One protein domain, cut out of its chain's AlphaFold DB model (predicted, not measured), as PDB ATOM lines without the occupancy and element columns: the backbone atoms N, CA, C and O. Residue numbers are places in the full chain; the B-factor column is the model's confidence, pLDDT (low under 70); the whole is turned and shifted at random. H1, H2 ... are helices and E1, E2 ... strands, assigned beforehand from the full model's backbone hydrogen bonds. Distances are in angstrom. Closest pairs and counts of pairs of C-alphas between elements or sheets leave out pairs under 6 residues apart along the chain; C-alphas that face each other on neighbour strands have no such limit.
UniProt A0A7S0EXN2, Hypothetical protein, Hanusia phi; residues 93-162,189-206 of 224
ATOM      1  N   THR A  93      29.099   4.248 103.382       83.69
ATOM      2  CA  THR A  93      29.878   4.021 104.609       83.69
ATOM      3  C   THR A  93      29.469   2.741 105.343       83.69
ATOM      4  O   THR A  93      30.327   1.984 105.792       83.69
ATOM      5  N   LYS A  94      28.164   2.447 105.420       83.75
ATOM      6  CA  LYS A  94      27.652   1.270 106.134       83.75
ATOM      7  C   LYS A  94      28.057  -0.021 105.420       83.75
ATOM      8  O   LYS A  94      28.516  -0.969 106.056       83.75
ATOM      9  N   ASN A  95      27.895  -0.063 104.100       81.81
ATOM     10  CA  ASN A  95      28.283  -1.207 103.282       81.81
ATOM     11  C   ASN A  95      29.809  -1.386 103.235       81.81
ATOM     12  O   ASN A  95      30.289  -2.520 103.257       81.81
ATOM     13  N   THR A  96      30.568  -0.289 103.243       85.69
ATOM     14  CA  THR A  96      32.034  -0.297 103.348       85.69
ATOM     15  C   THR A  96      32.500  -0.967 104.639       85.69
ATOM     16  O   THR A  96      33.314  -1.890 104.586       85.69
ATOM     17  N   GLU A  97      31.950  -0.573 105.794       86.06
ATOM     18  CA  GLU A  97      32.278  -1.194 107.085       86.06
ATOM     19  C   GLU A  97      31.954  -2.692 107.105       86.06
ATOM     20  O   GLU A  97      32.754  -3.499 107.584       86.06
ATOM     21  N   LEU A  98      30.811  -3.085 106.536       84.00
ATOM     22  CA  LEU A  98      30.416  -4.487 106.446       84.00
ATOM     23  C   LEU A  98      31.411  -5.309 105.613       84.00
ATOM     24  O   LEU A  98      31.860  -6.373 106.043       84.00
ATOM     25  N   VAL A  99      31.795  -4.805 104.437       86.38
ATOM     26  CA  VAL A  99      32.786  -5.462 103.577       86.38
ATOM     27  C   VAL A  99      34.143  -5.554 104.269       86.38
ATOM     28  O   VAL A  99      34.756  -6.623 104.267       86.38
ATOM     29  N   LEU A 100      34.588  -4.482 104.923       89.19
ATOM     30  CA  LEU A 100      35.828  -4.466 105.696       89.19
ATOM     31  C   LEU A 100      35.840  -5.528 106.798       89.19
ATOM     32  O   LEU A 100      36.815  -6.273 106.910       89.19
ATOM     33  N   ARG A 101      34.755  -5.648 107.572       88.62
ATOM     34  CA  ARG A 101      34.619  -6.684 108.609       88.62
ATOM     35  C   ARG A 101      34.770  -8.079 108.030       88.62
ATOM     36  O   ARG A 101      35.559  -8.862 108.551       88.62
ATOM     37  N   MET A 102      34.079  -8.366 106.925       86.56
ATOM     38  CA  MET A 102      34.196  -9.661 106.254       86.56
ATOM     39  C   MET A 102      35.639  -9.941 105.822       86.56
ATOM     40  O   MET A 102      36.155 -11.026 106.078       86.56
ATOM     41  N   LEU A 103      36.321  -8.972 105.202       89.19
ATOM     42  CA  LEU A 103      37.706  -9.145 104.754       89.19
ATOM     43  C   LEU A 103      38.667  -9.387 105.928       89.19
ATOM     44  O   LEU A 103      39.530 -10.266 105.858       89.19
ATOM     45  N   VAL A 104      38.504  -8.648 107.025       90.12
ATOM     46  CA  VAL A 104      39.308  -8.833 108.241       90.12
ATOM     47  C   VAL A 104      39.051 -10.204 108.867       90.12
ATOM     48  O   VAL A 104      40.013 -10.892 109.208       90.12
ATOM     49  N   ASP A 105      37.797 -10.646 108.961       86.94
ATOM     50  CA  ASP A 105      37.451 -11.972 109.483       86.94
ATOM     51  C   ASP A 105      38.025 -13.102 108.610       86.94
ATOM     52  O   ASP A 105      38.615 -14.048 109.135       86.94
ATOM     53  N   LEU A 106      37.931 -12.990 107.279       85.25
ATOM     54  CA  LEU A 106      38.542 -13.923 106.317       85.25
ATOM     55  C   LEU A 106      40.059 -14.030 106.496       85.25
ATOM     56  O   LEU A 106      40.623 -15.125 106.456       85.25
ATOM     57  N   ASN A 107      40.720 -12.903 106.742       89.00
ATOM     58  CA  ASN A 107      42.149 -12.875 107.005       89.00
ATOM     59  C   ASN A 107      42.498 -13.495 108.370       89.00
ATOM     60  O   ASN A 107      43.343 -14.384 108.442       89.00
ATOM     61  N   LYS A 108      41.843 -13.057 109.450       84.81
ATOM     62  CA  LYS A 108      42.180 -13.431 110.833       84.81
ATOM     63  C   LYS A 108      41.745 -14.844 111.204       84.81
ATOM     64  O   LYS A 108      42.523 -15.574 111.811       84.81
ATOM     65  N   ARG A 109      40.511 -15.227 110.867       81.88
ATOM     66  CA  ARG A 109      39.921 -16.511 111.280       81.88
ATOM     67  C   ARG A 109      40.226 -17.634 110.297       81.88
ATOM     68  O   ARG A 109      40.420 -18.768 110.721       81.88
ATOM     69  N   TYR A 110      40.259 -17.320 109.002       79.69
ATOM     70  CA  TYR A 110      40.382 -18.320 107.935       79.69
ATOM     71  C   TYR A 110      41.752 -18.322 107.255       79.69
ATOM     72  O   TYR A 110      41.993 -19.121 106.358       79.69
ATOM     73  N   GLY A 111      42.679 -17.457 107.669       84.31
ATOM     74  CA  GLY A 111      44.055 -17.513 107.181       84.31
ATOM     75  C   GLY A 111      44.235 -17.079 105.720       84.31
ATOM     76  O   GLY A 111      45.322 -17.278 105.169       84.31
ATOM     77  N   ILE A 112      43.219 -16.483 105.086       87.56
ATOM     78  CA  ILE A 112      43.268 -16.103 103.668       87.56
ATOM     79  C   ILE A 112      44.235 -14.930 103.481       87.56
ATOM     80  O   ILE A 112      44.128 -13.887 104.137       87.56
ATOM     81  N   THR A 113      45.192 -15.090 102.563       90.94
ATOM     82  CA  THR A 113      46.092 -13.995 102.182       90.94
ATOM     83  C   THR A 113      45.371 -13.056 101.227       90.94
ATOM     84  O   THR A 113      44.675 -13.503 100.322       90.94
ATOM     85  N   MET A 114      45.552 -11.752 101.398       93.50
ATOM     86  CA  MET A 114      44.869 -10.727 100.620       93.50
ATOM     87  C   MET A 114      45.851  -9.712 100.051       93.50
ATOM     88  O   MET A 114      46.753  -9.237 100.748       93.50
ATOM     89  N   ILE A 115      45.641  -9.339  98.791       94.12
ATOM     90  CA  ILE A 115      46.259  -8.164  98.176       94.12
ATOM     91  C   ILE A 115      45.128  -7.296  97.649       94.12
ATOM     92  O   ILE A 115      44.336  -7.736  96.823       94.12
ATOM     93  N   MET A 116      45.064  -6.070  98.144       93.38
ATOM     94  CA  MET A 116      44.012  -5.118  97.830       93.38
ATOM     95  C   MET A 116      44.636  -3.928  97.130       93.38
ATOM     96  O   MET A 116      45.599  -3.370  97.639       93.38
ATOM     97  N   VAL A 117      44.105  -3.526  95.989       92.31
ATOM     98  CA  VAL A 117      44.417  -2.247  95.360       92.31
ATOM     99  C   VAL A 117      43.340  -1.275  95.794       92.31
ATOM    100  O   VAL A 117      42.162  -1.567  95.621       92.31
ATOM    101  N   THR A 118      43.718  -0.151  96.399       88.25
ATOM    102  CA  THR A 118      42.728   0.859  96.772       88.25
ATOM    103  C   THR A 118      43.294   2.268  96.894       88.25
ATOM    104  O   THR A 118      44.471   2.465  97.222       88.25
ATOM    105  N   HIS A 119      42.450   3.265  96.653       85.56
ATOM    106  CA  HIS A 119      42.711   4.656  97.017       85.56
ATOM    107  C   HIS A 119      42.231   4.997  98.437       85.56
ATOM    108  O   HIS A 119      42.724   5.975  99.012       85.56
ATOM    109  N   ASP A 120      41.371   4.167  99.034       84.06
ATOM    110  CA  ASP A 120      40.825   4.370 100.372       84.06
ATOM    111  C   ASP A 120      41.947   4.390 101.430       84.06
ATOM    112  O   ASP A 120      42.816   3.512 101.519       84.06
ATOM    113  N   ILE A 121      41.972   5.467 102.215       81.81
ATOM    114  CA  ILE A 121      42.942   5.664 103.291       81.81
ATOM    115  C   ILE A 121      42.633   4.775 104.499       81.81
ATOM    116  O   ILE A 121      43.566   4.356 105.180       81.81
ATOM    117  N   HIS A 122      41.363   4.447 104.738       82.75
ATOM    118  CA  HIS A 122      40.904   3.684 105.893       82.75
ATOM    119  C   HIS A 122      41.297   2.213 105.776       82.75
ATOM    120  O   HIS A 122      41.766   1.627 106.750       82.75
ATOM    121  N   LEU A 123      41.242   1.639 104.565       85.50
ATOM    122  CA  LEU A 123      41.673   0.258 104.297       85.50
ATOM    123  C   LEU A 123      43.119  -0.010 104.729       85.50
ATOM    124  O   LEU A 123      43.481  -1.133 105.089       85.50
ATOM    125  N   ARG A 124      43.960   1.029 104.712       89.00
ATOM    126  CA  ARG A 124      45.369   0.931 105.097       89.00
ATOM    127  C   ARG A 124      45.528   0.538 106.550       89.00
ATOM    128  O   ARG A 124      46.467  -0.191 106.833       89.00
ATOM    129  N   ASN A 125      44.622   0.947 107.435       91.12
ATOM    130  CA  ASN A 125      44.705   0.677 108.872       91.12
ATOM    131  C   ASN A 125      44.563  -0.816 109.208       91.12
ATOM    132  O   ASN A 125      45.048  -1.266 110.241       91.12
ATOM    133  N   TYR A 126      43.946  -1.594 108.314       91.75
ATOM    134  CA  TYR A 126      43.692  -3.025 108.503       91.75
ATOM    135  C   TYR A 126      44.730  -3.922 107.817       91.75
ATOM    136  O   TYR A 126      44.783  -5.125 108.087       91.75
ATOM    137  N   ALA A 127      45.576  -3.360 106.953       93.12
ATOM    138  CA  ALA A 127      46.630  -4.093 106.261       93.12
ATOM    139  C   ALA A 127      47.840  -4.352 107.178       93.12
ATOM    140  O   ALA A 127      48.135  -3.571 108.073       93.12
ATOM    141  N   ASP A 128      48.588  -5.427 106.941       93.38
ATOM    142  CA  ASP A 128      49.898  -5.643 107.571       93.38
ATOM    143  C   ASP A 128      50.971  -4.739 106.948       93.38
ATOM    144  O   ASP A 128      51.935  -4.339 107.602       93.38
ATOM    145  N   ARG A 129      50.809  -4.416 105.661       93.06
ATOM    146  CA  ARG A 129      51.700  -3.521 104.923       93.06
ATOM    147  C   ARG A 129      50.981  -2.760 103.818       93.06
ATOM    148  O   ARG A 129      50.012  -3.249 103.234       93.06
ATOM    149  N   ILE A 130      51.520  -1.593 103.498       94.25
ATOM    150  CA  ILE A 130      51.075  -0.696 102.440       94.25
ATOM    151  C   ILE A 130      52.208  -0.517 101.433       94.25
ATOM    152  O   ILE A 130      53.310  -0.102 101.786       94.25
ATOM    153  N   VAL A 131      51.920  -0.792 100.167       94.00
ATOM    154  CA  VAL A 131      52.820  -0.571  99.038       94.00
ATOM    155  C   VAL A 131      52.284   0.601  98.228       94.00
ATOM    156  O   VAL A 131      51.196   0.546  97.663       94.00
ATOM    157  N   HIS A 132      53.047   1.679  98.162       91.62
ATOM    158  CA  HIS A 132      52.757   2.823  97.316       91.62
ATOM    159  C   HIS A 132      53.382   2.580  95.950       91.62
ATOM    160  O   HIS A 132      54.606   2.469  95.834       91.62
ATOM    161  N   LEU A 133      52.545   2.520  94.921       89.62
ATOM    162  CA  LEU A 133      53.010   2.488  93.542       89.62
ATOM    163  C   LEU A 133      53.028   3.902  92.972       89.62
ATOM    164  O   LEU A 133      52.199   4.723  93.337       89.62
ATOM    165  N   ARG A 134      53.964   4.186  92.073       86.44
ATOM    166  CA  ARG A 134      53.999   5.395  91.247       86.44
ATOM    167  C   ARG A 134      54.605   5.030  89.900       86.44
ATOM    168  O   ARG A 134      55.654   4.394  89.867       86.44
ATOM    169  N   ASP A 135      53.923   5.380  88.812       87.88
ATOM    170  CA  ASP A 135      54.374   5.120  87.436       87.88
ATOM    171  C   ASP A 135      54.784   3.648  87.203       87.88
ATOM    172  O   ASP A 135      55.830   3.341  86.634       87.88
ATOM    173  N   GLY A 136      53.979   2.716  87.732       85.25
ATOM    174  CA  GLY A 136      54.215   1.270  87.626       85.25
ATOM    175  C   GLY A 136      55.354   0.720  88.495       85.25
ATOM    176  O   GLY A 136      55.631  -0.476  88.439       85.25
ATOM    177  N   LYS A 137      56.008   1.551  89.315       88.25
ATOM    178  CA  LYS A 137      57.115   1.156  90.201       88.25
ATOM    179  C   LYS A 137      56.728   1.281  91.669       88.25
ATOM    180  O   LYS A 137      55.912   2.123  92.039       88.25
ATOM    181  N   ILE A 138      57.349   0.468  92.523       90.62
ATOM    182  CA  ILE A 138      57.235   0.624  93.977       90.62
ATOM    183  C   ILE A 138      57.978   1.897  94.375       90.62
ATOM    184  O   ILE A 138      59.190   1.999  94.203       90.62
ATOM    185  N   HIS A 139      57.233   2.868  94.891       90.50
ATOM    186  CA  HIS A 139      57.775   4.133  95.371       90.50
ATOM    187  C   HIS A 139      58.115   4.073  96.861       90.50
ATOM    188  O   HIS A 139      59.139   4.601  97.287       90.50
ATOM    189  N   ARG A 140      57.253   3.432  97.659       90.69
ATOM    190  CA  ARG A 140      57.408   3.329  99.112       90.69
ATOM    191  C   ARG A 140      56.696   2.089  99.635       90.69
ATOM    192  O   ARG A 140      55.606   1.770  99.173       90.69
ATOM    193  N   GLU A 141      57.269   1.445 100.641       93.12
ATOM    194  CA  GLU A 141      56.609   0.398 101.423       93.12
ATOM    195  C   GLU A 141      56.557   0.828 102.892       93.12
ATOM    196  O   GLU A 141      57.518   1.383 103.425       93.12
ATOM    197  N   VAL A 142      55.413   0.615 103.537       92.88
ATOM    198  CA  VAL A 142      55.179   0.910 104.953       92.88
ATOM    199  C   VAL A 142      54.616  -0.343 105.598       92.88
ATOM    200  O   VAL A 142      53.673  -0.933 105.083       92.88
ATOM    201  N   HIS A 143      55.180  -0.754 106.726       93.25
ATOM    202  CA  HIS A 143      54.610  -1.817 107.545       93.25
ATOM    203  C   HIS A 143      53.795  -1.178 108.661       93.25
ATOM    204  O   HIS A 143      54.267  -0.234 109.297       93.25
ATOM    205  N   ASN A 144      52.580  -1.673 108.877       91.44
ATOM    206  CA  ASN A 144      51.785  -1.195 109.995       91.44
ATOM    207  C   ASN A 144      52.331  -1.740 111.306       91.44
ATOM    208  O   ASN A 144      52.798  -2.877 111.387       91.44
ATOM    209  N   ASP A 145      52.224  -0.914 112.342       93.69
ATOM    210  CA  ASP A 145      52.437  -1.373 113.702       93.69
ATOM    211  C   ASP A 145      51.357  -2.396 114.074       93.69
ATOM    212  O   ASP A 145      50.164  -2.172 113.851       93.69
ATOM    213  N   VAL A 146      51.786  -3.525 114.638       90.00
ATOM    214  CA  VAL A 146      50.892  -4.640 114.967       90.00
ATOM    215  C   VAL A 146      49.870  -4.224 116.027       90.00
ATOM    216  O   VAL A 146      48.702  -4.584 115.909       90.00
ATOM    217  N   GLY A 147      50.282  -3.435 117.026       91.69
ATOM    218  CA  GLY A 147      49.405  -2.972 118.101       91.69
ATOM    219  C   GLY A 147      48.332  -2.012 117.595       91.69
ATOM    220  O   GLY A 147      47.151  -2.217 117.868       91.69
ATOM    221  N   LYS A 148      48.719  -1.016 116.790       91.56
ATOM    222  CA  LYS A 148      47.770  -0.067 116.175       91.56
ATOM    223  C   LYS A 148      46.789  -0.752 115.230       91.56
ATOM    224  O   LYS A 148      45.601  -0.443 115.242       91.56
ATOM    225  N   ARG A 149      47.269  -1.703 114.425       90.88
ATOM    226  CA  ARG A 149      46.402  -2.503 113.554       90.88
ATOM    227  C   ARG A 149      45.363  -3.268 114.372       90.88
ATOM    228  O   ARG A 149      44.191  -3.268 114.010       90.88
ATOM    229  N   GLU A 150      45.778  -3.904 115.468       91.44
ATOM    230  CA  GLU A 150      44.853  -4.650 116.325       91.44
ATOM    231  C   GLU A 150      43.814  -3.738 116.978       91.44
ATOM    232  O   GLU A 150      42.643  -4.101 117.049       91.44
ATOM    233  N   GLN A 151      44.215  -2.534 117.396       91.75
ATOM    234  CA  GLN A 151      43.292  -1.519 117.907       91.75
ATOM    235  C   GLN A 151      42.219  -1.176 116.871       91.75
ATOM    236  O   GLN A 151      41.037  -1.307 117.172       91.75
ATOM    237  N   HIS A 152      42.608  -0.859 115.633       92.00
ATOM    238  CA  HIS A 152      41.651  -0.561 114.564       92.00
ATOM    239  C   HIS A 152      40.729  -1.737 114.228       92.00
ATOM    240  O   HIS A 152      39.547  -1.535 113.952       92.00
ATOM    241  N   ILE A 153      41.243  -2.971 114.252       90.81
ATOM    242  CA  ILE A 153      40.420  -4.173 114.053       90.81
ATOM    243  C   ILE A 153      39.397  -4.311 115.183       90.81
ATOM    244  O   ILE A 153      38.219  -4.519 114.907       90.81
ATOM    245  N   ASN A 154      39.820  -4.157 116.436       90.31
ATOM    246  CA  ASN A 154      38.921  -4.241 117.584       90.31
ATOM    247  C   ASN A 154      37.863  -3.132 117.552       90.31
ATOM    248  O   ASN A 154      36.693  -3.404 117.795       90.31
ATOM    249  N   GLU A 155      38.241  -1.902 117.201       91.00
ATOM    250  CA  GLU A 155      37.313  -0.784 116.997       91.00
ATOM    251  C   GLU A 155      36.274  -1.101 115.913       91.00
ATOM    252  O   GLU A 155      35.079  -0.932 116.145       91.00
ATOM    253  N   LEU A 156      36.711  -1.619 114.758       88.38
ATOM    254  CA  LEU A 156      35.821  -2.005 113.659       88.38
ATOM    255  C   LEU A 156      34.850  -3.118 114.069       88.38
ATOM    256  O   LEU A 156      33.685  -3.083 113.679       88.38
ATOM    257  N   MET A 157      35.320  -4.112 114.824       83.88
ATOM    258  CA  MET A 157      34.489  -5.234 115.272       83.88
ATOM    259  C   MET A 157      33.518  -4.830 116.387       83.88
ATOM    260  O   MET A 157      32.429  -5.390 116.474       83.88
ATOM    261  N   ASN A 158      33.880  -3.831 117.196       84.19
ATOM    262  CA  ASN A 158      33.052  -3.312 118.285       84.19
ATOM    263  C   ASN A 158      32.131  -2.155 117.861       84.19
ATOM    264  O   ASN A 158      31.298  -1.729 118.664       84.19
ATOM    265  N   SER A 159      32.255  -1.616 116.640       76.38
ATOM    266  CA  SER A 159      31.347  -0.565 116.167       76.38
ATOM    267  C   SER A 159      29.907  -1.107 116.078       76.38
ATOM    268  O   SER A 159      29.667  -2.260 115.729       76.38
ATOM    269  N   GLY A 160      28.910  -0.311 116.464       55.62
ATOM    270  CA  GLY A 160      27.532  -0.756 116.739       55.62
ATOM    271  C   GLY A 160      26.670  -1.179 115.536       55.62
ATOM    272  O   GLY A 160      25.450  -1.046 115.595       55.62
ATOM    273  N   LEU A 161      27.254  -1.674 114.443       56.69
ATOM    274  CA  LEU A 161      26.506  -2.385 113.406       56.69
ATOM    275  C   LEU A 161      26.148  -3.766 113.968       56.69
ATOM    276  O   LEU A 161      27.034  -4.600 114.154       56.69
ATOM    277  N   GLY A 162      24.869  -3.939 114.318       44.38
ATOM    278  CA  GLY A 162      24.328  -5.065 115.081       44.38
ATOM    279  C   GLY A 162      24.807  -6.456 114.646       44.38
ATOM    280  O   GLY A 162      25.131  -6.700 113.488       44.38
ATOM    281  N   ARG A 189      45.197 -26.508 104.083       49.78
ATOM    282  CA  ARG A 189      45.533 -26.015 102.725       49.78
ATOM    283  C   ARG A 189      46.162 -24.631 102.659       49.78
ATOM    284  O   ARG A 189      46.633 -24.267 101.583       49.78
ATOM    285  N   GLY A 190      46.253 -23.912 103.780       43.41
ATOM    286  CA  GLY A 190      47.044 -22.685 103.858       43.41
ATOM    287  C   GLY A 190      48.427 -22.872 103.220       43.41
ATOM    288  O   GLY A 190      49.059 -23.925 103.348       43.41
ATOM    289  N   VAL A 191      48.901 -21.871 102.475       45.75
ATOM    290  CA  VAL A 191      50.179 -21.969 101.757       45.75
ATOM    291  C   VAL A 191      51.307 -22.175 102.768       45.75
ATOM    292  O   VAL A 191      51.711 -21.242 103.458       45.75
ATOM    293  N   LYS A 192      51.835 -23.403 102.836       37.34
ATOM    294  CA  LYS A 192      52.979 -23.786 103.674       37.34
ATOM    295  C   LYS A 192      54.124 -22.781 103.448       37.34
ATOM    296  O   LYS A 192      54.713 -22.751 102.371       37.34
ATOM    297  N   GLY A 193      54.386 -21.922 104.437       41.78
ATOM    298  CA  GLY A 193      55.445 -20.902 104.406       41.78
ATOM    299  C   GLY A 193      55.019 -19.454 104.106       41.78
ATOM    300  O   GLY A 193      55.815 -18.549 104.352       41.78
ATOM    301  N   MET A 194      53.789 -19.179 103.649       48.81
ATOM    302  CA  MET A 194      53.277 -17.800 103.612       48.81
ATOM    303  C   MET A 194      52.620 -17.473 104.949       48.81
ATOM    304  O   MET A 194      51.611 -18.067 105.318       48.81
ATOM    305  N   LYS A 195      53.172 -16.492 105.670       62.62
ATOM    306  CA  LYS A 195      52.418 -15.822 106.736       62.62
ATOM    307  C   LYS A 195      51.168 -15.223 106.089       62.62
ATOM    308  O   LYS A 195      51.313 -14.484 105.113       62.62
ATOM    309  N   THR A 196      49.985 -15.539 106.609       68.81
ATOM    310  CA  THR A 196      48.740 -14.879 106.211       68.81
ATOM    311  C   THR A 196      48.930 -13.372 106.334       68.81
ATOM    312  O   THR A 196      49.296 -12.880 107.401       68.81
ATOM    313  N   ARG A 197      48.757 -12.651 105.224       84.94
ATOM    314  CA  ARG A 197      48.986 -11.205 105.153       84.94
ATOM    315  C   ARG A 197      47.865 -10.513 104.406       84.94
ATOM    316  O   ARG A 197      47.367 -11.034 103.416       84.94
ATOM    317  N   MET A 198      47.548  -9.309 104.839       87.81
ATOM    318  CA  MET A 198      46.718  -8.344 104.146       87.81
ATOM    319  C   MET A 198      47.635  -7.223 103.646       87.81
ATOM    320  O   MET A 198      48.218  -6.483 104.430       87.81
ATOM    321  N   THR A 199      47.837  -7.131 102.333       88.50
ATOM    322  CA  THR A 199      48.646  -6.074 101.704       88.50
ATOM    323  C   THR A 199      47.730  -5.086 101.001       88.50
ATOM    324  O   THR A 199      46.891  -5.500 100.209       88.50
ATOM    325  N   CYS A 200      47.916  -3.794 101.251       89.44
ATOM    326  CA  CYS A 200      47.232  -2.727 100.529       89.44
ATOM    327  C   CYS A 200      48.195  -2.084  99.522       89.44
ATOM    328  O   CYS A 200      49.327  -1.752  99.865       89.44
ATOM    329  N   ILE A 201      47.764  -1.915  98.279       87.94
ATOM    330  CA  ILE A 201      48.486  -1.248  97.206       87.94
ATOM    331  C   ILE A 201      47.785   0.077  96.941       87.94
ATOM    332  O   ILE A 201      46.671   0.112  96.418       87.94
ATOM    333  N   ARG A 202      48.459   1.176  97.275       85.06
ATOM    334  CA  ARG A 202      47.960   2.525  97.023       85.06
ATOM    335  C   ARG A 202      48.394   2.971  95.632       85.06
ATOM    336  O   ARG A 202      49.594   3.125  95.381       85.06
ATOM    337  N   LYS A 203      47.424   3.240  94.759       70.12
ATOM    338  CA  LYS A 203      47.652   4.025  93.539       70.12
ATOM    339  C   LYS A 203      47.686   5.515  93.921       70.12
ATOM    340  O   LYS A 203      46.888   5.937  94.763       70.12
ATOM    341  N   PRO A 204      48.600   6.334  93.373       61.28
ATOM    342  CA  PRO A 204      48.527   7.776  93.558       61.28
ATOM    343  C   PRO A 204      47.213   8.246  92.939       61.28
ATOM    344  O   PRO A 204      46.898   7.853  91.815       61.28
ATOM    345  N   ALA A 205      46.453   9.080  93.646       54.16
ATOM    346  CA  ALA A 205      45.396   9.829  92.983       54.16
ATOM    347  C   ALA A 205      46.059  10.647  91.866       54.16
ATOM    348  O   ALA A 205      47.088  11.282  92.105       54.16
ATOM    349  N   ALA A 206      45.493  10.631  90.657       44.91
ATOM    350  CA  ALA A 206      46.026  11.377  89.515       44.91
ATOM    351  C   ALA A 206      46.130  12.899  89.777       44.91
ATOM    352  O   ALA A 206      46.770  13.609  89.012       44.91
TER     353      ALA A 206
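This is residues 93 to 162 and 189 to 206 of the 224 residues of the protein "Hypothetical protein" of Hanusia phi (UniProt A0A7S0EXN2). A small, strongly twisted sheet of four strands has three helices gathered toward one end of it, where E1, E4 and E2 begin and E3 ends: the short H2 sits over E4, H3 packs on H2 beyond the sheet, and the long H1 reaches the sheet with residues 103 to 108 and crosses H3 steeply. The E2 and E3 hairpin makes the side of the sheet away from H1. The printed part has 88 residues, in the order H1 E1 H2 E2 E3 H3 E4; the sheet runs E1 E4 E2 E3 and is mixed, and the class is mixed, helices and strands. The whole is compact, with a radius of gyration of the C-alphas of 13.6 A and spans of 42 by 35 by 22 A.

E1, residues 113 to 117, is an edge strand, parallel to the inner strand E4, residues 198 to 202, at 13 degrees; N 116 and O 199 are 2.8 A apart, within hydrogen-bond range. E4 is also parallel to E2, residues 129 to 134, at 24 degrees, with N 131 and O 200 at 2.8 A. E2 and the edge strand E3, residues 137 to 143, form an antiparallel hairpin at 159 degrees, with N 130 and O 142 at 2.8 A. H2, residues 122 to 126, is on the sheet over E4 at a height over the sheet of 8.5 A; its closest C-alpha pair with E4 is Arg 124 and Cys 200, 6.1 A. E1, H2 and E2 make a split strand-helix-strand unit, two strands running the same way with E4 between them, and its crossover is right-handed. H3, residues 146 to 158, is not on the sheet; its residues 148 to 153 touch H2, the closest C-alphas being those of Tyr 126 and Arg 149, 5.8 A. H1, residues 93 to 110, only grazes the sheet with residues 103 to 108. Its residues 97 to 104 touch residues 153 to 157 of H3, closest at the C-alphas of Arg 101 and Met 157, 6.8 A, at a steep tilt of 58 degrees, opposite ways. Every O i to N i+4 pair is within hydrogen-bond range in H1 and H3; H2 has 0 of 1, but 2 of 2 O i to N i+3 pairs.

E3 measures 17.8 A from first to last C-alpha, E2 16.5 A, E1 13.7 A and E4 13.1 A. H1 measures 24.9 A, from C-alpha 93 at (29.878, 4.021, 104.609), H3 18.2 A and H2 7.7 A. E4 ends at C-alpha 202, (47.960, 2.525, 97.023).

The C-alphas farthest apart are those of Asp 135 and Gly 162, 42.1 A. Residues 163 to 188 are not printed, and C-alphas 162 and 189 are 32.3 A apart across this cut, which lies in the link from H3 to E4. The links that are printed whole are tight. The mean pLDDT of the printed part is 82.3; residues 160 to 162, 189 to 196 and 204 to 206 are under 70.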